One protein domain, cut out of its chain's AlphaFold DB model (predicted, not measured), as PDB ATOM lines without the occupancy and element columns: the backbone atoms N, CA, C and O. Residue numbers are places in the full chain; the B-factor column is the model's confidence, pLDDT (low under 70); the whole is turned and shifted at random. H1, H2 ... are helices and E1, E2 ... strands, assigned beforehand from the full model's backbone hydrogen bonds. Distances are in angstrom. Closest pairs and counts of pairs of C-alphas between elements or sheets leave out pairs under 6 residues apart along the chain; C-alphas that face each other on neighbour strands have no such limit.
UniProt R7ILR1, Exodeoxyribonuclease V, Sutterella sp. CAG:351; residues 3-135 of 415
ATOM      1  N   TYR A   3       7.645 -12.784 -14.697       74.56
ATOM      2  CA  TYR A   3       6.603 -11.832 -14.312       74.56
ATOM      3  C   TYR A   3       5.507 -12.527 -13.539       74.56
ATOM      4  O   TYR A   3       5.001 -13.565 -13.970       74.56
ATOM      5  N   ARG A   4       5.074 -11.910 -12.445       72.31
ATOM      6  CA  ARG A   4       3.915 -12.387 -11.699       72.31
ATOM      7  C   ARG A   4       2.620 -12.097 -12.455       72.31
ATOM      8  O   ARG A   4       2.381 -10.961 -12.861       72.31
ATOM      9  N   THR A   5       1.762 -13.104 -12.598       56.38
ATOM     10  CA  THR A   5       0.509 -12.998 -13.370       56.38
ATOM     11  C   THR A   5      -0.765 -13.105 -12.533       56.38
ATOM     12  O   THR A   5      -1.821 -12.664 -12.994       56.38
ATOM     13  N   VAL A   6      -0.710 -13.661 -11.313       56.91
ATOM     14  CA  VAL A   6      -1.915 -13.905 -10.497       56.91
ATOM     15  C   VAL A   6      -1.737 -13.504  -9.027       56.91
ATOM     16  O   VAL A   6      -0.696 -13.700  -8.397       56.91
ATOM     17  N   ARG A   7      -2.817 -12.941  -8.472       48.47
ATOM     18  CA  ARG A   7      -2.962 -12.440  -7.100       48.47
ATOM     19  C   ARG A   7      -3.327 -13.579  -6.138       48.47
ATOM     20  O   ARG A   7      -4.478 -13.673  -5.728       48.47
ATOM     21  N   GLN A   8      -2.383 -14.462  -5.820       47.97
ATOM     22  CA  GLN A   8      -2.600 -15.486  -4.781       47.97
ATOM     23  C   GLN A   8      -1.874 -15.222  -3.456       47.97
ATOM     24  O   GLN A   8      -2.201 -15.865  -2.473       47.97
ATOM     25  N   ASN A   9      -0.995 -14.218  -3.368       48.56
ATOM     26  CA  ASN A   9      -0.354 -13.867  -2.095       48.56
ATOM     27  C   ASN A   9       0.021 -12.377  -2.046       48.56
ATOM     28  O   ASN A   9       0.730 -11.909  -2.937       48.56
ATOM     29  N   THR A  10      -0.522 -11.616  -1.100       50.28
ATOM     30  CA  THR A  10      -0.428 -10.142  -1.039       50.28
ATOM     31  C   THR A  10       0.825  -9.618  -0.364       50.28
ATOM     32  O   THR A  10       1.072  -8.422  -0.447       50.28
ATOM     33  N   ASP A  11       1.605 -10.489   0.268       54.00
ATOM     34  CA  ASP A  11       2.500 -10.009   1.318       54.00
ATOM     35  C   ASP A  11       3.904  -9.661   0.803       54.00
ATOM     36  O   ASP A  11       4.643  -8.985   1.505       54.00
ATOM     37  N   TYR A  12       4.250 -10.053  -0.434       56.44
ATOM     38  CA  TYR A  12       5.617  -9.882  -0.952       56.44
ATOM     39  C   TYR A  12       5.747  -9.467  -2.418       56.44
ATOM     40  O   TYR A  12       6.821  -9.080  -2.811       56.44
ATOM     41  N   PHE A  13       4.730  -9.556  -3.276       66.19
ATOM     42  CA  PHE A  13       4.924  -9.169  -4.687       66.19
ATOM     43  C   PHE A  13       3.671  -8.513  -5.261       66.19
ATOM     44  O   PHE A  13       2.547  -8.892  -4.924       66.19
ATOM     45  N   PHE A  14       3.814  -7.588  -6.196       69.25
ATOM     46  CA  PHE A  14       2.694  -6.999  -6.921       69.25
ATOM     47  C   PHE A  14       2.409  -7.756  -8.221       69.25
ATOM     48  O   PHE A  14       3.245  -8.456  -8.793       69.25
ATOM     49  N   ASN A  15       1.168  -7.666  -8.701       66.94
ATOM     50  CA  ASN A  15       0.825  -8.255  -9.992       66.94
ATOM     51  C   ASN A  15       1.506  -7.465 -11.119       66.94
ATOM     52  O   ASN A  15       1.373  -6.245 -11.163       66.94
ATOM     53  N   GLY A  16       2.160  -8.153 -12.054       68.00
ATOM     54  CA  GLY A  16       2.929  -7.519 -13.126       68.00
ATOM     55  C   GLY A  16       4.336  -7.070 -12.729       68.00
ATOM     56  O   GLY A  16       5.021  -6.497 -13.569       68.00
ATOM     57  N   GLU A  17       4.777  -7.350 -11.503       76.00
ATOM     58  CA  GLU A  17       6.149  -7.094 -11.070       76.00
ATOM     59  C   GLU A  17       7.140  -8.021 -11.794       76.00
ATOM     60  O   GLU A  17       6.875  -9.217 -11.980       76.00
ATOM     61  N   SER A  18       8.260  -7.446 -12.240       77.75
ATOM     62  CA  SER A  18       9.371  -8.163 -12.864       77.75
ATOM     63  C   SER A  18      10.323  -8.680 -11.797       77.75
ATOM     64  O   SER A  18      10.935  -7.890 -11.086       77.75
ATOM     65  N   LEU A  19      10.513  -9.994 -11.747       81.06
ATOM     66  CA  LEU A  19      11.417 -10.634 -10.802       81.06
ATOM     67  C   LEU A  19      12.601 -11.253 -11.539       81.06
ATOM     68  O   LEU A  19      12.456 -12.051 -12.478       81.06
ATOM     69  N   GLN A  20      13.808 -10.894 -11.110       85.19
ATOM     70  CA  GLN A  20      15.027 -11.506 -11.616       85.19
ATOM     71  C   GLN A  20      15.410 -12.680 -10.721       85.19
ATOM     72  O   GLN A  20      15.787 -12.507  -9.566       85.19
ATOM     73  N   VAL A  21      15.300 -13.885 -11.276       87.81
ATOM     74  CA  VAL A  21      15.709 -15.123 -10.608       87.81
ATOM     75  C   VAL A  21      17.234 -15.155 -10.498       87.81
ATOM     76  O   VAL A  21      17.928 -14.951 -11.496       87.81
ATOM     77  N   LYS A  22      17.726 -15.404  -9.287       88.00
ATOM     78  CA  LYS A  22      19.138 -15.539  -8.924       88.00
ATOM     79  C   LYS A  22      19.591 -16.990  -8.966       88.00
ATOM     80  O   LYS A  22      20.541 -17.308  -9.674       88.00
ATOM     81  N   THR A  23      18.873 -17.852  -8.256       88.81
ATOM     82  CA  THR A  23      19.187 -19.278  -8.128       88.81
ATOM     83  C   THR A  23      17.931 -20.089  -8.409       88.81
ATOM     84  O   THR A  23      16.833 -19.688  -8.024       88.81
ATOM     85  N   VAL A  24      18.097 -21.225  -9.083       91.69
ATOM     86  CA  VAL A  24      17.037 -22.205  -9.337       91.69
ATOM     87  C   VAL A  24      17.481 -23.527  -8.732       91.69
ATOM     88  O   VAL A  24      18.589 -23.981  -9.012       91.69
ATOM     89  N   TYR A  25      16.627 -24.126  -7.911       93.56
ATOM     90  CA  TYR A  25      16.905 -25.395  -7.242       93.56
ATOM     91  C   TYR A  25      16.279 -26.580  -7.994       93.56
ATOM     92  O   TYR A  25      15.577 -26.416  -8.999       93.56
ATOM     93  N   GLU A  26      16.549 -27.796  -7.519       94.62
ATOM     94  CA  GLU A  26      15.953 -29.015  -8.073       94.62
ATOM     95  C   GLU A  26      14.416 -29.001  -7.956       94.62
ATOM     96  O   GLU A  26      13.867 -28.385  -7.039       94.62
ATOM     97  N   PRO A  27      13.699 -29.632  -8.903       94.75
ATOM     98  CA  PRO A  27      12.248 -29.621  -8.905       94.75
ATOM     99  C   PRO A  27      11.682 -30.579  -7.853       94.75
ATOM    100  O   PRO A  27      12.099 -31.733  -7.745       94.75
ATOM    101  N   GLU A  28      10.654 -30.126  -7.146       95.81
ATOM    102  CA  GLU A  28       9.834 -30.951  -6.267       95.81
ATOM    103  C   GLU A  28       8.575 -31.405  -7.007       95.81
ATOM    104  O   GLU A  28       7.814 -30.597  -7.544       95.81
ATOM    105  N   ILE A  29       8.366 -32.720  -7.071       94.81
ATOM    106  CA  ILE A  29       7.340 -33.329  -7.922       94.81
ATOM    107  C   ILE A  29       6.266 -33.974  -7.053       94.81
ATOM    108  O   ILE A  29       6.522 -34.963  -6.366       94.81
ATOM    109  N   HIS A  30       5.043 -33.454  -7.123       94.50
ATOM    110  CA  HIS A  30       3.885 -34.002  -6.421       94.50
ATOM    111  C   HIS A  30       2.915 -34.626  -7.424       94.50
ATOM    112  O   HIS A  30       2.400 -33.954  -8.316       94.50
ATOM    113  N   ARG A  31       2.640 -35.924  -7.275       91.81
ATOM    114  CA  ARG A  31       1.635 -36.627  -8.087       91.81
ATOM    115  C   ARG A  31       0.302 -36.644  -7.363       91.81
ATOM    116  O   ARG A  31       0.229 -37.069  -6.208       91.81
ATOM    117  N   VAL A  32      -0.746 -36.206  -8.048       89.50
ATOM    118  CA  VAL A  32      -2.060 -35.994  -7.454       89.50
ATOM    119  C   VAL A  32      -3.118 -36.654  -8.323       89.50
ATOM    120  O   VAL A  32      -3.322 -36.274  -9.470       89.50
ATOM    121  N   ASN A  33      -3.820 -37.617  -7.733       86.19
ATOM    122  CA  ASN A  33      -4.955 -38.283  -8.359       86.19
ATOM    123  C   ASN A  33      -6.250 -37.755  -7.754       86.19
ATOM    124  O   ASN A  33      -6.400 -37.757  -6.527       86.19
ATOM    125  N   PHE A  34      -7.182 -37.311  -8.594       83.00
ATOM    126  CA  PHE A  34      -8.448 -36.759  -8.128       83.00
ATOM    127  C   PHE A  34      -9.583 -36.933  -9.130       83.00
ATOM    128  O   PHE A  34      -9.391 -37.225 -10.306       83.00
ATOM    129  N   TYR A  35     -10.801 -36.741  -8.629       78.81
ATOM    130  CA  TYR A  35     -12.027 -36.837  -9.406       78.81
ATOM    131  C   TYR A  35     -12.761 -35.500  -9.358       78.81
ATOM    132  O   TYR A  35     -13.007 -34.962  -8.275       78.81
ATOM    133  N   VAL A  36     -13.150 -34.972 -10.516       74.44
ATOM    134  CA  VAL A  36     -13.980 -33.767 -10.625       74.44
ATOM    135  C   VAL A  36     -15.321 -34.154 -11.214       74.44
ATOM    136  O   VAL A  36     -15.395 -34.748 -12.285       74.44
ATOM    137  N   LYS A  37     -16.396 -33.805 -10.509       74.94
ATOM    138  CA  LYS A  37     -17.756 -34.006 -10.998       74.94
ATOM    139  C   LYS A  37     -18.222 -32.763 -11.741       74.94
ATOM    140  O   LYS A  37     -18.266 -31.686 -11.142       74.94
ATOM    141  N   ASP A  38     -18.612 -32.913 -13.000       68.88
ATOM    142  CA  ASP A  38     -19.215 -31.822 -13.755       68.88
ATOM    143  C   ASP A  38     -20.581 -31.470 -13.123       68.88
ATOM    144  O   ASP A  38     -21.452 -32.339 -12.951       68.88
ATOM    145  N   PRO A  39     -20.803 -30.207 -12.716       66.06
ATOM    146  CA  PRO A  39     -22.042 -29.808 -12.060       66.06
ATOM    147  C   PRO A  39     -23.281 -29.945 -12.961       66.06
ATOM    148  O   PRO A  39     -24.372 -30.176 -12.418       66.06
ATOM    149  N   LYS A  40     -23.117 -29.825 -14.288       71.81
ATOM    150  CA  LYS A  40     -24.167 -29.868 -15.314       71.81
ATOM    151  C   LYS A  40     -24.449 -31.291 -15.787       71.81
ATOM    152  O   LYS A  40     -25.599 -31.713 -15.720       71.81
ATOM    153  N   THR A  41     -23.432 -32.028 -16.235       77.75
ATOM    154  CA  THR A  41     -23.622 -33.381 -16.803       77.75
ATOM    155  C   THR A  41     -23.679 -34.470 -15.732       77.75
ATOM    156  O   THR A  41     -24.154 -35.568 -15.998       77.75
ATOM    157  N   LYS A  42     -23.237 -34.168 -14.498       80.31
ATOM    158  CA  LYS A  42     -23.049 -35.120 -13.385       80.31
ATOM    159  C   LYS A  42     -22.010 -36.212 -13.659       80.31
ATOM    160  O   LYS A  42     -21.823 -37.064 -12.786       80.31
ATOM    161  N   GLU A  43     -21.320 -36.163 -14.793       76.56
ATOM    162  CA  GLU A  43     -20.213 -37.061 -15.103       76.56
ATOM    163  C   GLU A  43     -19.023 -36.777 -14.188       76.56
ATOM    164  O   GLU A  43     -18.848 -35.668 -13.680       76.56
ATOM    165  N   THR A  44     -18.238 -37.815 -13.911       76.19
ATOM    166  CA  THR A  44     -17.053 -37.714 -13.057       76.19
ATOM    167  C   THR A  44     -15.824 -37.965 -13.910       76.19
ATOM    168  O   THR A  44     -15.665 -39.049 -14.465       76.19
ATOM    169  N   HIS A  45     -14.961 -36.962 -13.996       72.69
ATOM    170  CA  HIS A  45     -13.702 -37.021 -14.721       72.69
ATOM    171  C   HIS A  45     -12.578 -37.342 -13.741       72.69
ATOM    172  O   HIS A  45     -12.482 -36.723 -12.679       72.69
ATOM    173  N   HIS A  46     -11.758 -38.328 -14.090       81.19
ATOM    174  CA  HIS A  46     -10.558 -38.686 -13.346       81.19
ATOM    175  C   HIS A  46      -9.355 -37.947 -13.928       81.19
ATOM    176  O   HIS A  46      -9.172 -37.946 -15.145       81.19
ATOM    177  N   PHE A  47      -8.537 -37.374 -13.053       77.25
ATOM    178  CA  PHE A  47      -7.307 -36.678 -13.399       77.25
ATOM    179  C   PHE A  47      -6.138 -37.291 -12.628       77.25
ATOM    180  O   PHE A  47      -6.242 -37.526 -11.422       77.25
ATOM    181  N   ASP A  48      -5.038 -37.530 -13.342       81.75
ATOM    182  CA  ASP A  48      -3.728 -37.885 -12.791       81.75
ATOM    183  C   ASP A  48      -2.751 -36.782 -13.197       81.75
ATOM    184  O   ASP A  48      -2.234 -36.752 -14.317       81.75
ATOM    185  N   THR A  49      -2.577 -35.816 -12.299       84.06
ATOM    186  CA  THR A  49      -1.831 -34.592 -12.578       84.06
ATOM    187  C   THR A  49      -0.533 -34.593 -11.783       84.06
ATOM    188  O   THR A  49      -0.508 -34.847 -10.577       84.06
ATOM    189  N   THR A  50       0.566 -34.254 -12.452       90.62
ATOM    190  CA  THR A  50       1.870 -34.062 -11.807       90.62
ATOM    191  C   THR A  50       2.157 -32.574 -11.651       90.62
ATOM    192  O   THR A  50       2.338 -31.871 -12.644       90.62
ATOM    193  N   LEU A  51       2.214 -32.097 -10.410       92.88
ATOM    194  CA  LEU A  51       2.633 -30.745 -10.058       92.88
ATOM    195  C   LEU A  51       4.154 -30.712  -9.908       92.88
ATOM    196  O   LEU A  51       4.729 -31.532  -9.195       92.88
ATOM    197  N   VAL A  52       4.793 -29.768 -10.586       94.31
ATOM    198  CA  VAL A  52       6.236 -29.552 -10.569       94.31
ATOM    199  C   VAL A  52       6.487 -28.180  -9.967       94.31
ATOM    200  O   VAL A  52       6.234 -27.148 -10.594       94.31
ATOM    201  N   TYR A  53       6.955 -28.175  -8.727       95.25
ATOM    202  CA  TYR A  53       7.335 -26.968  -8.017       95.25
ATOM    203  C   TYR A  53       8.831 -26.744  -8.156       95.25
ATOM    204  O   TYR A  53       9.633 -27.663  -8.017       95.25
ATOM    205  N   ARG A  54       9.215 -25.501  -8.413       94.00
ATOM    206  CA  ARG A  54      10.606 -25.097  -8.537       94.00
ATOM    207  C   ARG A  54      10.903 -24.061  -7.471       94.00
ATOM    208  O   ARG A  54      10.342 -22.968  -7.522       94.00
ATOM    209  N   GLN A  55      11.759 -24.397  -6.512       93.19
ATOM    210  CA  GLN A  55      12.236 -23.403  -5.561       93.19
ATOM    211  C   GLN A  55      13.195 -22.439  -6.273       93.19
ATOM    212  O   GLN A  55      14.020 -22.855  -7.095       93.19
ATOM    213  N   VAL A  56      13.070 -21.150  -5.970       90.62
ATOM    214  CA  VAL A  56      13.888 -20.075  -6.529       90.62
ATOM    215  C   VAL A  56      14.213 -19.006  -5.493       90.62
ATOM    216  O   VAL A  56      13.416 -18.737  -4.591       90.62
ATOM    217  N   ASP A  57      15.345 -18.346  -5.722       87.50
ATOM    218  CA  ASP A  57      15.732 -17.104  -5.051       87.50
ATOM    219  C   ASP A  57      15.706 -15.955  -6.058       87.50
ATOM    220  O   ASP A  57      16.065 -16.143  -7.226       87.50
ATOM    221  N   PHE A  58      15.346 -14.752  -5.616       86.31
ATOM    222  CA  PHE A  58      15.384 -13.541  -6.438       86.31
ATOM    223  C   PHE A  58      16.565 -12.637  -6.052       86.31
ATOM    224  O   PHE A  58      17.135 -12.764  -4.972       86.31
ATOM    225  N   TYR A  59      16.969 -11.742  -6.957       78.44
ATOM    226  CA  TYR A  59      18.041 -10.764  -6.704       78.44
ATOM    227  C   TYR A  59      17.629  -9.601  -5.786       78.44
ATOM    228  O   TYR A  59      18.491  -8.827  -5.382       78.44
ATOM    229  N   ASP A  60      16.343  -9.457  -5.484       69.25
ATOM    230  CA  ASP A  60      15.804  -8.313  -4.755       69.25
ATOM    231  C   ASP A  60      16.094  -8.395  -3.246       69.25
ATOM    232  O   ASP A  60      15.691  -9.350  -2.578       69.25
ATOM    233  N   GLU A  61      16.779  -7.382  -2.705       58.78
ATOM    234  CA  GLU A  61      17.110  -7.281  -1.276       58.78
ATOM    235  C   GLU A  61      15.869  -7.111  -0.392       58.78
ATOM    236  O   GLU A  61      15.897  -7.484   0.782       58.78
ATOM    237  N   SER A  62      14.767  -6.593  -0.946       61.38
ATOM    238  CA  SER A  62      13.506  -6.432  -0.215       61.38
ATOM    239  C   SER A  62      12.727  -7.742  -0.043       61.38
ATOM    240  O   SER A  62      11.861  -7.834   0.828       61.38
ATOM    241  N   HIS A  63      13.089  -8.787  -0.797       63.97
ATOM    242  CA  HIS A  63      12.390 -10.072  -0.834       63.97
ATOM    243  C   HIS A  63      13.327 -11.246  -0.525       63.97
ATOM    244  O   HIS A  63      13.466 -12.190  -1.307       63.97
ATOM    245  N   SER A  64      13.975 -11.205   0.642       61.19
ATOM    246  CA  SER A  64      14.800 -12.316   1.122       61.19
ATOM    247  C   SER A  64      13.925 -13.511   1.529       61.19
ATOM    248  O   SER A  64      13.289 -13.490   2.585       61.19
ATOM    249  N   GLY A  65      13.897 -14.568   0.717       71.31
ATOM    250  CA  GLY A  65      13.161 -15.791   1.031       71.31
ATOM    251  C   GLY A  65      13.246 -16.856  -0.060       71.31
ATOM    252  O   GLY A  65      13.571 -16.561  -1.207       71.31
ATOM    253  N   ASN A  66      12.923 -18.093   0.322       75.62
ATOM    254  CA  ASN A  66      12.767 -19.214  -0.600       75.62
ATOM    255  C   ASN A  66      11.334 -19.213  -1.138       75.62
ATOM    256  O   ASN A  66      10.387 -19.373  -0.364       75.62
ATOM    257  N   TYR A  67      11.166 -19.071  -2.451       87.56
ATOM    258  CA  TYR A  67       9.846 -19.085  -3.082       87.56
ATOM    259  C   TYR A  67       9.693 -20.291  -3.993       87.56
ATOM    260  O   TYR A  67      10.614 -20.647  -4.720       87.56
ATOM    261  N   TYR A  68       8.504 -20.886  -4.016       91.44
ATOM    262  CA  TYR A  68       8.166 -21.906  -5.003       91.44
ATOM    263  C   TYR A  68       7.458 -21.274  -6.192       91.44
ATOM    264  O   TYR A  68       6.545 -20.474  -6.016       91.44
ATOM    265  N   ILE A  69       7.844 -21.667  -7.400       92.25
ATOM    266  CA  ILE A  69       7.130 -21.395  -8.648       92.25
ATOM    267  C   ILE A  69       6.479 -22.689  -9.132       92.25
ATOM    268  O   ILE A  69       7.087 -23.755  -9.050       92.25
ATOM    269  N   LEU A  70       5.271 -22.599  -9.689       92.94
ATOM    270  CA  LEU A  70       4.636 -23.726 -10.371       92.94
ATOM    271  C   LEU A  70       5.094 -23.803 -11.836       92.94
ATOM    272  O   LEU A  70       4.639 -23.031 -12.684       92.94
ATOM    273  N   GLU A  71       5.969 -24.756 -12.153       91.94
ATOM    274  CA  GLU A  71       6.566 -24.907 -13.485       91.94
ATOM    275  C   GLU A  71       5.541 -25.321 -14.549       91.94
ATOM    276  O   GLU A  71       5.614 -24.867 -15.692       91.94
ATOM    277  N   ASN A  72       4.521 -26.097 -14.164       91.00
ATOM    278  CA  ASN A  72       3.390 -26.405 -15.042       91.00
ATOM    279  C   ASN A  72       2.748 -25.126 -15.588       91.00
ATOM    280  O   ASN A  72       2.506 -25.009 -16.785       91.00
ATOM    281  N   TYR A  73       2.503 -24.151 -14.708       90.19
ATOM    282  CA  TYR A  73       1.894 -22.884 -15.091       90.19
ATOM    283  C   TYR A  73       2.869 -21.994 -15.867       90.19
ATOM    284  O   TYR A  73       2.457 -21.343 -16.829       90.19
ATOM    285  N   LEU A  74       4.153 -21.993 -15.499       90.06
ATOM    286  CA  LEU A  74       5.201 -21.255 -16.210       90.06
ATOM    287  C   LEU A  74       5.280 -21.656 -17.694       90.06
ATOM    288  O   LEU A  74       5.392 -20.784 -18.555       90.06
ATOM    289  N   ASN A  75       5.161 -22.954 -17.982       88.25
ATOM    290  CA  ASN A  75       5.244 -23.513 -19.335       88.25
ATOM    291  C   ASN A  75       3.895 -23.583 -20.070       88.25
ATOM    292  O   ASN A  75       3.850 -23.900 -21.257       88.25
ATOM    293  N   GLN A  76       2.787 -23.283 -19.394       83.38
ATOM    294  CA  GLN A  76       1.467 -23.249 -20.015       83.38
ATOM    295  C   GLN A  76       1.338 -22.050 -20.969       83.38
ATOM    296  O   GLN A  76       1.734 -20.934 -20.629       83.38
ATOM    297  N   SER A  77       0.701 -22.237 -22.124       80.31
ATOM    298  CA  SER A  77       0.452 -21.143 -23.076       80.31
ATOM    299  C   SER A  77      -0.635 -20.169 -22.604       80.31
ATOM    300  O   SER A  77      -0.533 -18.968 -22.840       80.31
ATOM    301  N   ASP A  78      -1.670 -20.666 -21.918       75.62
ATOM    302  CA  ASP A  78      -2.783 -19.834 -21.446       75.62
ATOM    303  C   ASP A  78      -2.343 -18.935 -20.263       75.62
ATOM    304  O   ASP A  78      -1.588 -19.389 -19.384       75.62
ATOM    305  N   PRO A  79      -2.754 -17.651 -20.222       73.50
ATOM    306  CA  PRO A  79      -2.473 -16.751 -19.104       73.50
ATOM    307  C   PRO A  79      -3.216 -17.100 -17.802       73.50
ATOM    308  O   PRO A  79      -2.785 -16.663 -16.733       73.50
ATOM    309  N   GLN A  80      -4.312 -17.854 -17.846       77.31
ATOM    310  CA  GLN A  80      -5.095 -18.244 -16.671       77.31
ATOM    311  C   GLN A  80      -4.649 -19.597 -16.129       77.31
ATOM    312  O   GLN A  80      -4.203 -20.451 -16.878       77.31
ATOM    313  N   LEU A  81      -4.753 -19.810 -14.818       78.25
ATOM    314  CA  LEU A  81      -4.483 -21.128 -14.246       78.25
ATOM    315  C   LEU A  81      -5.573 -22.105 -14.702       78.25
ATOM    316  O   LEU A  81      -6.751 -21.857 -14.436       78.25
ATOM    317  N   ASP A  82      -5.174 -23.190 -15.362       76.25
ATOM    318  CA  ASP A  82      -6.107 -24.203 -15.842       76.25
ATOM    319  C   ASP A  82      -6.904 -24.851 -14.694       76.25
ATOM    320  O   ASP A  82      -6.447 -24.943 -13.548       76.25
ATOM    321  N   LEU A  83      -8.122 -25.297 -15.002       77.88
ATOM    322  CA  LEU A  83      -9.029 -25.914 -14.043       77.88
ATOM    323  C   LEU A  83      -8.425 -27.183 -13.435       77.88
ATOM    324  O   LEU A  83      -8.546 -27.375 -12.222       77.88
ATOM    325  N   GLU A  84      -7.770 -28.021 -14.245       79.50
ATOM    326  CA  GLU A  84      -7.103 -29.238 -13.775       79.50
ATOM    327  C   GLU A  84      -6.011 -28.890 -12.757       79.50
ATOM    328  O   GLU A  84      -6.053 -29.374 -11.626       79.50
ATOM    329  N   LEU A  85      -5.104 -27.969 -13.103       83.75
ATOM    330  CA  LEU A  85      -4.029 -27.513 -12.213       83.75
ATOM    331  C   LEU A  85      -4.564 -26.860 -10.932       83.75
ATOM    332  O   LEU A  85      -4.062 -27.125  -9.840       83.75
ATOM    333  N   SER A  86      -5.612 -26.040 -11.033       84.19
ATOM    334  CA  SER A  86      -6.278 -25.431  -9.874       84.19
ATOM    335  C   SER A  86      -6.882 -26.486  -8.937       84.19
ATOM    336  O   SER A  86      -6.794 -26.366  -7.709       84.19
ATOM    337  N   CYS A  87      -7.493 -27.538  -9.486       80.75
ATOM    338  CA  CYS A  87      -7.998 -28.660  -8.700       80.75
ATOM    339  C   CYS A  87      -6.858 -29.479  -8.083       80.75
ATOM    340  O   CYS A  87      -6.918 -29.780  -6.888       80.75
ATOM    341  N   ALA A  88      -5.807 -29.760  -8.854       85.62
ATOM    342  CA  ALA A  88      -4.634 -30.504  -8.417       85.62
ATOM    343  C   ALA A  88      -3.920 -29.814  -7.243       85.62
ATOM    344  O   ALA A  88      -3.667 -30.470  -6.239       85.62
ATOM    345  N   LEU A  89      -3.687 -28.494  -7.294       90.31
ATOM    346  CA  LEU A  89      -3.099 -27.723  -6.181       90.31
ATOM    347  C   LEU A  89      -3.907 -27.868  -4.883       90.31
ATOM    348  O   LEU A  89      -3.364 -28.051  -3.792       90.31
ATOM    349  N   ARG A  90      -5.239 -27.794  -4.990       89.19
ATOM    350  CA  ARG A  90      -6.135 -27.915  -3.832       89.19
ATOM    351  C   ARG A  90      -6.142 -29.327  -3.267       89.19
ATOM    352  O   ARG A  90      -6.288 -29.483  -2.055       89.19
ATOM    353  N   GLU A  91      -6.059 -30.335  -4.125       88.19
ATOM    354  CA  GLU A  91      -6.031 -31.724  -3.691       88.19
ATOM    355  C   GLU A  91      -4.663 -32.117  -3.124       88.19
ATOM    356  O   GLU A  91      -4.617 -32.788  -2.099       88.19
ATOM    357  N   ASP A  92      -3.567 -31.615  -3.690       93.50
ATOM    358  CA  ASP A  92      -2.221 -31.721  -3.118       93.50
ATOM    359  C   ASP A  92      -2.178 -31.169  -1.689       93.50
ATOM    360  O   ASP A  92      -1.759 -31.863  -0.763       93.50
ATOM    361  N   PHE A  93      -2.723 -29.964  -1.480       93.50
ATOM    362  CA  PHE A  93      -2.861 -29.378  -0.147       93.50
ATOM    363  C   PHE A  93      -3.618 -30.309   0.809       93.50
ATOM    364  O   PHE A  93      -3.135 -30.609   1.898       93.50
ATOM    365  N   LYS A  94      -4.791 -30.819   0.415       90.44
ATOM    366  CA  LYS A  94      -5.543 -31.754   1.270       90.44
ATOM    367  C   LYS A  94      -4.772 -33.041   1.536       90.44
ATOM    368  O   LYS A  94      -4.909 -33.609   2.615       90.44
ATOM    369  N   ASN A  95      -4.008 -33.519   0.555       91.25
ATOM    370  CA  ASN A  95      -3.245 -34.750   0.662       91.25
ATOM    371  C   ASN A  95      -2.068 -34.630   1.630       91.25
ATOM    372  O   ASN A  95      -1.775 -35.600   2.331       91.25
ATOM    373  N   ARG A  96      -1.428 -33.459   1.670       92.69
ATOM    374  CA  ARG A  96      -0.349 -33.137   2.609       92.69
ATOM    375  C   ARG A  96      -0.870 -32.828   4.010       92.69
ATOM    376  O   ARG A  96      -0.222 -33.213   4.968       92.69
ATOM    377  N   HIS A  97      -2.058 -32.227   4.109       90.31
ATOM    378  CA  HIS A  97      -2.690 -31.835   5.375       90.31
ATOM    379  C   HIS A  97      -3.851 -32.762   5.789       90.31
ATOM    380  O   HIS A  97      -4.906 -32.307   6.246       90.31
ATOM    381  N   LYS A  98      -3.720 -34.081   5.571       88.25
ATOM    382  CA  LYS A  98      -4.808 -35.064   5.798       88.25
ATOM    383  C   LYS A  98      -5.275 -35.093   7.253       88.25
ATOM    384  O   LYS A  98      -6.450 -35.349   7.516       88.25
ATOM    385  N   GLU A  99      -4.374 -34.849   8.191       85.06
ATOM    386  CA  GLU A  99      -4.618 -34.804   9.630       85.06
ATOM    387  C   GLU A  99      -5.617 -33.715  10.029       85.06
ATOM    388  O   GLU A  99      -6.452 -33.972  10.897       85.06
ATOM    389  N   LEU A 100      -5.641 -32.575   9.323       82.19
ATOM    390  CA  LEU A 100      -6.637 -31.515   9.535       82.19
ATOM    391  C   LEU A 100      -8.069 -31.963   9.187       82.19
ATOM    392  O   LEU A 100      -9.039 -31.334   9.609       82.19
ATOM    393  N   TYR A 101      -8.206 -33.038   8.403       77.00
ATOM    394  CA  TYR A 101      -9.487 -33.547   7.911       77.00
ATOM    395  C   TYR A 101      -9.902 -34.893   8.520       77.00
ATOM    396  O   TYR A 101     -11.093 -35.198   8.531       77.00
ATOM    397  N   LYS A 102      -8.954 -35.715   8.994       71.88
ATOM    398  CA  LYS A 102      -9.224 -37.090   9.455       71.88
ATOM    399  C   LYS A 102      -9.463 -37.227  10.958       71.88
ATOM    400  O   LYS A 102     -10.186 -38.137  11.348       71.88
ATOM    401  N   ASN A 103      -8.924 -36.332  11.782       59.75
ATOM    402  CA  ASN A 103      -9.028 -36.430  13.236       59.75
ATOM    403  C   ASN A 103      -9.715 -35.174  13.774       59.75
ATOM    404  O   ASN A 103      -9.055 -34.158  13.956       59.75
ATOM    405  N   LEU A 104     -11.029 -35.223  14.033       59.62
ATOM    406  CA  LEU A 104     -11.633 -34.263  14.962       59.62
ATOM    407  C   LEU A 104     -11.166 -34.667  16.367       59.62
ATOM    408  O   LEU A 104     -11.586 -35.729  16.828       59.62
ATOM    409  N   PRO A 105     -10.320 -33.884  17.057       60.00
ATOM    410  CA  PRO A 105     -10.011 -34.171  18.451       60.00
ATOM    411  C   PRO A 105     -11.315 -34.091  19.251       60.00
ATOM    412  O   PRO A 105     -12.076 -33.132  19.080       60.00
ATOM    413  N   GLU A 106     -11.589 -35.082  20.105       58.56
ATOM    414  CA  GLU A 106     -12.723 -35.025  21.033       58.56
ATOM    415  C   GLU A 106     -12.637 -33.721  21.844       58.56
ATOM    416  O   GLU A 106     -11.698 -33.505  22.606       58.56
ATOM    417  N   GLY A 107     -13.588 -32.807  21.619       64.44
ATOM    418  CA  GLY A 107     -13.678 -31.523  22.323       64.44
ATOM    419  C   GLY A 107     -13.307 -30.264  21.526       64.44
ATOM    420  O   GLY A 107     -13.509 -29.162  22.039       64.44
ATOM    421  N   LEU A 108     -12.821 -30.357  20.279       67.06
ATOM    422  CA  LEU A 108     -12.571 -29.158  19.462       67.06
ATOM    423  C   LEU A 108     -13.846 -28.689  18.729       67.06
ATOM    424  O   LEU A 108     -14.460 -29.443  17.974       67.06
ATOM    425  N   SER A 109     -14.235 -27.420  18.920       74.62
ATOM    426  CA  SER A 109     -15.345 -26.804  18.170       74.62
ATOM    427  C   SER A 109     -15.060 -26.811  16.662       74.62
ATOM    428  O   SER A 109     -13.932 -26.566  16.226       74.62
ATOM    429  N   ARG A 110     -16.110 -27.009  15.853       76.00
ATOM    430  CA  ARG A 110     -16.059 -26.937  14.379       76.00
ATOM    431  C   ARG A 110     -15.466 -25.618  13.866       76.00
ATOM    432  O   ARG A 110     -14.911 -25.589  12.771       76.00
ATOM    433  N   GLU A 111     -15.587 -24.541  14.636       80.44
ATOM    434  CA  GLU A 111     -15.048 -23.218  14.299       80.44
ATOM    435  C   GLU A 111     -13.519 -23.190  14.358       80.44
ATOM    436  O   GLU A 111     -12.885 -22.810  13.376       80.44
ATOM    437  N   LYS A 112     -12.920 -23.712  15.435       80.88
ATOM    438  CA  LYS A 112     -11.456 -23.777  15.590       80.88
ATOM    439  C   LYS A 112     -10.793 -24.606  14.489       80.88
ATOM    440  O   LYS A 112      -9.741 -24.235  13.985       80.88
ATOM    441  N   ILE A 113     -11.432 -25.695  14.061       79.81
ATOM    442  CA  ILE A 113     -10.940 -26.526  12.946       79.81
ATOM    443  C   ILE A 113     -10.948 -25.731  11.634       79.81
ATOM    444  O   ILE A 113      -9.997 -25.784  10.855       79.81
ATOM    445  N   ARG A 114     -12.012 -24.957  11.379       83.50
ATOM    446  CA  ARG A 114     -12.082 -24.087  10.195       83.50
ATOM    447  C   ARG A 114     -10.999 -23.014  10.218       83.50
ATOM    448  O   ARG A 114     -10.428 -22.733   9.167       83.50
ATOM    449  N   GLU A 115     -10.716 -22.438  11.381       86.25
ATOM    450  CA  GLU A 115      -9.635 -21.465  11.552       86.25
ATOM    451  C   GLU A 115      -8.264 -22.090  11.298       86.25
ATOM    452  O   GLU A 115      -7.495 -21.534  10.519       86.25
ATOM    453  N   GLN A 116      -7.994 -23.281  11.840       86.25
ATOM    454  CA  GLN A 116      -6.749 -24.012  11.586       86.25
ATOM    455  C   GLN A 116      -6.554 -24.322  10.099       86.25
ATOM    456  O   GLN A 116      -5.490 -24.053   9.554       86.25
ATOM    457  N   ILE A 117      -7.593 -24.803   9.405       86.62
ATOM    458  CA  ILE A 117      -7.531 -25.041   7.952       86.62
ATOM    459  C   ILE A 117      -7.300 -23.730   7.193       86.62
ATOM    460  O   ILE A 117      -6.565 -23.703   6.207       86.62
ATOM    461  N   LYS A 118      -7.946 -22.638   7.611       87.50
ATOM    462  CA  LYS A 118      -7.782 -21.323   6.983       87.50
ATOM    463  C   LYS A 118      -6.356 -20.803   7.161       87.50
ATOM    464  O   LYS A 118      -5.818 -20.262   6.201       87.50
ATOM    465  N   GLN A 119      -5.770 -20.986   8.341       87.31
ATOM    466  CA  GLN A 119      -4.392 -20.605   8.629       87.31
ATOM    467  C   GLN A 119      -3.408 -21.471   7.837       87.31
ATOM    468  O   GLN A 119      -2.613 -20.934   7.078       87.31
ATOM    469  N   ALA A 120      -3.566 -22.798   7.873       88.38
ATOM    470  CA  ALA A 120      -2.745 -23.721   7.091       88.38
ATOM    471  C   ALA A 120      -2.774 -23.387   5.593       88.38
ATOM    472  O   ALA A 120      -1.741 -23.389   4.942       88.38
ATOM    473  N   ARG A 121      -3.939 -23.020   5.041       87.44
ATOM    474  CA  ARG A 121      -4.043 -22.570   3.643       87.44
ATOM    475  C   ARG A 121      -3.316 -21.265   3.353       87.44
ATOM    476  O   ARG A 121      -2.920 -21.083   2.212       87.44
ATOM    477  N   ARG A 122      -3.221 -20.341   4.310       85.31
ATOM    478  CA  ARG A 122      -2.504 -19.067   4.133       85.31
ATOM    479  C   ARG A 122      -0.996 -19.264   4.165       85.31
ATOM    480  O   ARG A 122      -0.296 -18.633   3.387       85.31
ATOM    481  N   ASP A 123      -0.539 -20.173   5.016       86.31
ATOM    482  CA  ASP A 123       0.887 -20.374   5.264       86.31
ATOM    483  C   ASP A 123       1.506 -21.428   4.328       86.31
ATOM    484  O   ASP A 123       2.722 -21.586   4.286       86.31
ATOM    485  N   ASP A 124       0.687 -22.162   3.563       89.12
ATOM    486  CA  ASP A 124       1.167 -23.251   2.712       89.12
ATOM    487  C   ASP A 124       1.991 -22.742   1.510       89.12
ATOM    488  O   ASP A 124       1.447 -22.038   0.651       89.12
ATOM    489  N   PRO A 125       3.275 -23.123   1.390       89.00
ATOM    490  CA  PRO A 125       4.162 -22.595   0.352       89.00
ATOM    491  C   PRO A 125       3.855 -23.135  -1.052       89.00
ATOM    492  O   PRO A 125       4.105 -22.451  -2.043       89.00
ATOM    493  N   TYR A 126       3.285 -24.338  -1.155       91.38
ATOM    494  CA  TYR A 126       2.947 -24.970  -2.433       91.38
ATOM    495  C   TYR A 126       1.609 -24.463  -2.978       91.38
ATOM    496  O   TYR A 126       1.500 -24.122  -4.153       91.38
ATOM    497  N   LEU A 127       0.587 -24.353  -2.124       89.31
ATOM    498  CA  LEU A 127      -0.719 -23.811  -2.498       89.31
ATOM    499  C   LEU A 127      -0.619 -22.329  -2.868       89.31
ATOM    500  O   LEU A 127      -1.298 -21.895  -3.795       89.31
ATOM    501  N   ASN A 128       0.232 -21.576  -2.164       86.69
ATOM    502  CA  ASN A 128       0.480 -20.156  -2.423       86.69
ATOM    503  C   ASN A 128       1.768 -19.915  -3.221       86.69
ATOM    504  O   ASN A 128       2.353 -18.830  -3.131       86.69
ATOM    505  N   CYS A 129       2.210 -20.911  -3.994       88.69
ATOM    506  CA  CYS A 129       3.351 -20.763  -4.883       88.69
ATOM    507  C   CYS A 129       3.143 -19.600  -5.874       88.69
ATOM    508  O   CYS A 129       2.027 -19.185  -6.207       88.69
ATOM    509  N   LEU A 130       4.248 -19.044  -6.356       87.75
ATOM    510  CA  LEU A 130       4.254 -17.947  -7.304       87.75
ATOM    511  C   LEU A 130       3.851 -18.445  -8.694       87.75
ATOM    512  O   LEU A 130       4.570 -19.183  -9.369       87.75
ATOM    513  N   LEU A 131       2.695 -17.968  -9.148       87.69
ATOM    514  CA  LEU A 131       2.252 -18.108 -10.527       87.69
ATOM    515  C   LEU A 131       2.912 -17.013 -11.366       87.69
ATOM    516  O   LEU A 131       2.513 -15.843 -11.322       87.69
ATOM    517  N   VAL A 132       3.951 -17.409 -12.100       87.38
ATOM    518  CA  VAL A 132       4.753 -16.515 -12.936       87.38
ATOM    519  C   VAL A 132       4.823 -16.999 -14.383       87.38
ATOM    520  O   VAL A 132       4.628 -18.178 -14.670       87.38
ATOM    521  N   LYS A 133       5.122 -16.078 -15.298       88.25
ATOM    522  CA  LYS A 133       5.425 -16.344 -16.710       88.25
ATOM    523  C   LYS A 133       6.830 -15.868 -17.054       88.25
ATOM    524  O   LYS A 133       7.378 -15.011 -16.364       88.25
ATOM    525  N   TYR A 134       7.410 -16.390 -18.130       87.12
ATOM    526  CA  TYR A 134       8.703 -15.914 -18.618       87.12
ATOM    527  C   TYR A 134       8.651 -14.430 -18.993       87.12
ATOM    528  O   TYR A 134       7.697 -13.964 -19.610       87.12
ATOM    529  N   GLY A 135       9.702 -13.703 -18.618       83.75
ATOM    530  CA  GLY A 135       9.827 -12.260 -18.809       83.75
ATOM    531  C   GLY A 135      10.917 -11.824 -19.771       83.75
ATOM    532  O   GLY A 135      11.425 -10.721 -19.636       83.75
TER     533      GLY A 135
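What this domain is: This is residues 3 to 135 of the 415 residues of the protein "Exodeoxyribonuclease V" of Sutterella sp. CAG:351 (UniProt R7ILR1). A long, twisted hairpin of strands, E1 and E2, with the short E3 beside E2, makes a sheet, and H2 packs over one face of it; H3 and H4 form a further arm beyond H2, and residues 106 to 112 stick out at its tip. Residues 3 to 4, in the unnamed stretch of residues 3 to 20, pair antiparallel with residues 132 to 133 of the short E4, and the two ends of the printed part lie together, the C-alphas of Tyr 3 and Gly 135 being 5.5 A apart. The printed part has 133 residues with four named helices and four named strands, in the order E1 E2 E3 H1 H2 H3 H4 E4; the sheet order is E1, E2, E3, antiparallel, and the class is mixed, helices and strands. It is only just compact, close to loose, with a radius of gyration of the C-alphas of 16.8 A and spans of 47 by 39 by 26 A.

Where its parts are: E1 is residues 21 to 37, 38.4 A long, from C-alpha 21 at (15.709, -15.123, -10.608), and bends by 78 degrees at residue 24. E2 is residues 44 to 58, 41.0 A, and E3 residues 67 to 70, 10.1 A. H2 is residues 83 to 96, 20.1 A, and H4 residues 110 to 123, 20.3 A, from C-alpha 110 at (-16.059, -26.937, 14.379). The short elements are H1, residues 71 to 75, 6.2 A; H3, residues 99 to 102, 5.1 A; and E4, residues 132 to 134, 6.9 A, ending at C-alpha 134, (8.703, -15.914, -18.618).

How they stand to each other: E1, E2 and E3 form a meander, each strand the antiparallel neighbour of the one before, and both pairs are hairpins. N 30 and O 51 of E1 and E2 are 2.8 A apart, and N 54 and O 69 of E2 and E3 2.8 A, both within hydrogen-bond range. H2 is on the sheet, giving two layers, a helix on one face of a sheet; its closest C-alphas to E1 are Asp 92 and Val 32, 6.1 A. H1 only grazes the sheet with residues 71 to 73, and its Leu 74 and Lys 133 of E4 have C-alphas 4.9 A apart, the closest of the two. E4 pairs with no named strand. H4 is not on the sheet; it is close to but not clearly touching H2, at a steep tilt of 67 degrees, opposite ways, the closest C-alphas being Phe 93 and Arg 121, 7.9 A. H3 and H4 only just touch, with 3 pairs of C-alphas within 8 A, the closest Leu 100 and Ile 117, 6.7 A, and H4 does so with residues 113 to 117 alone. Every O i to N i+4 pair is within hydrogen-bond range in H1, H2 and H4; H3 is too short for such a pair.

The domain as a whole: The C-alphas farthest apart, of Gly 107 and Gly 135, are 51.1 A apart, while those of Tyr 3 and Gly 135 are 5.5 A apart. The printed part has no cut, and no link between named elements is long. The mean pLDDT of the printed part is 80.4; it is under 70 in residues 5 to 16, 38 to 39, 60 to 64 and 103 to 108.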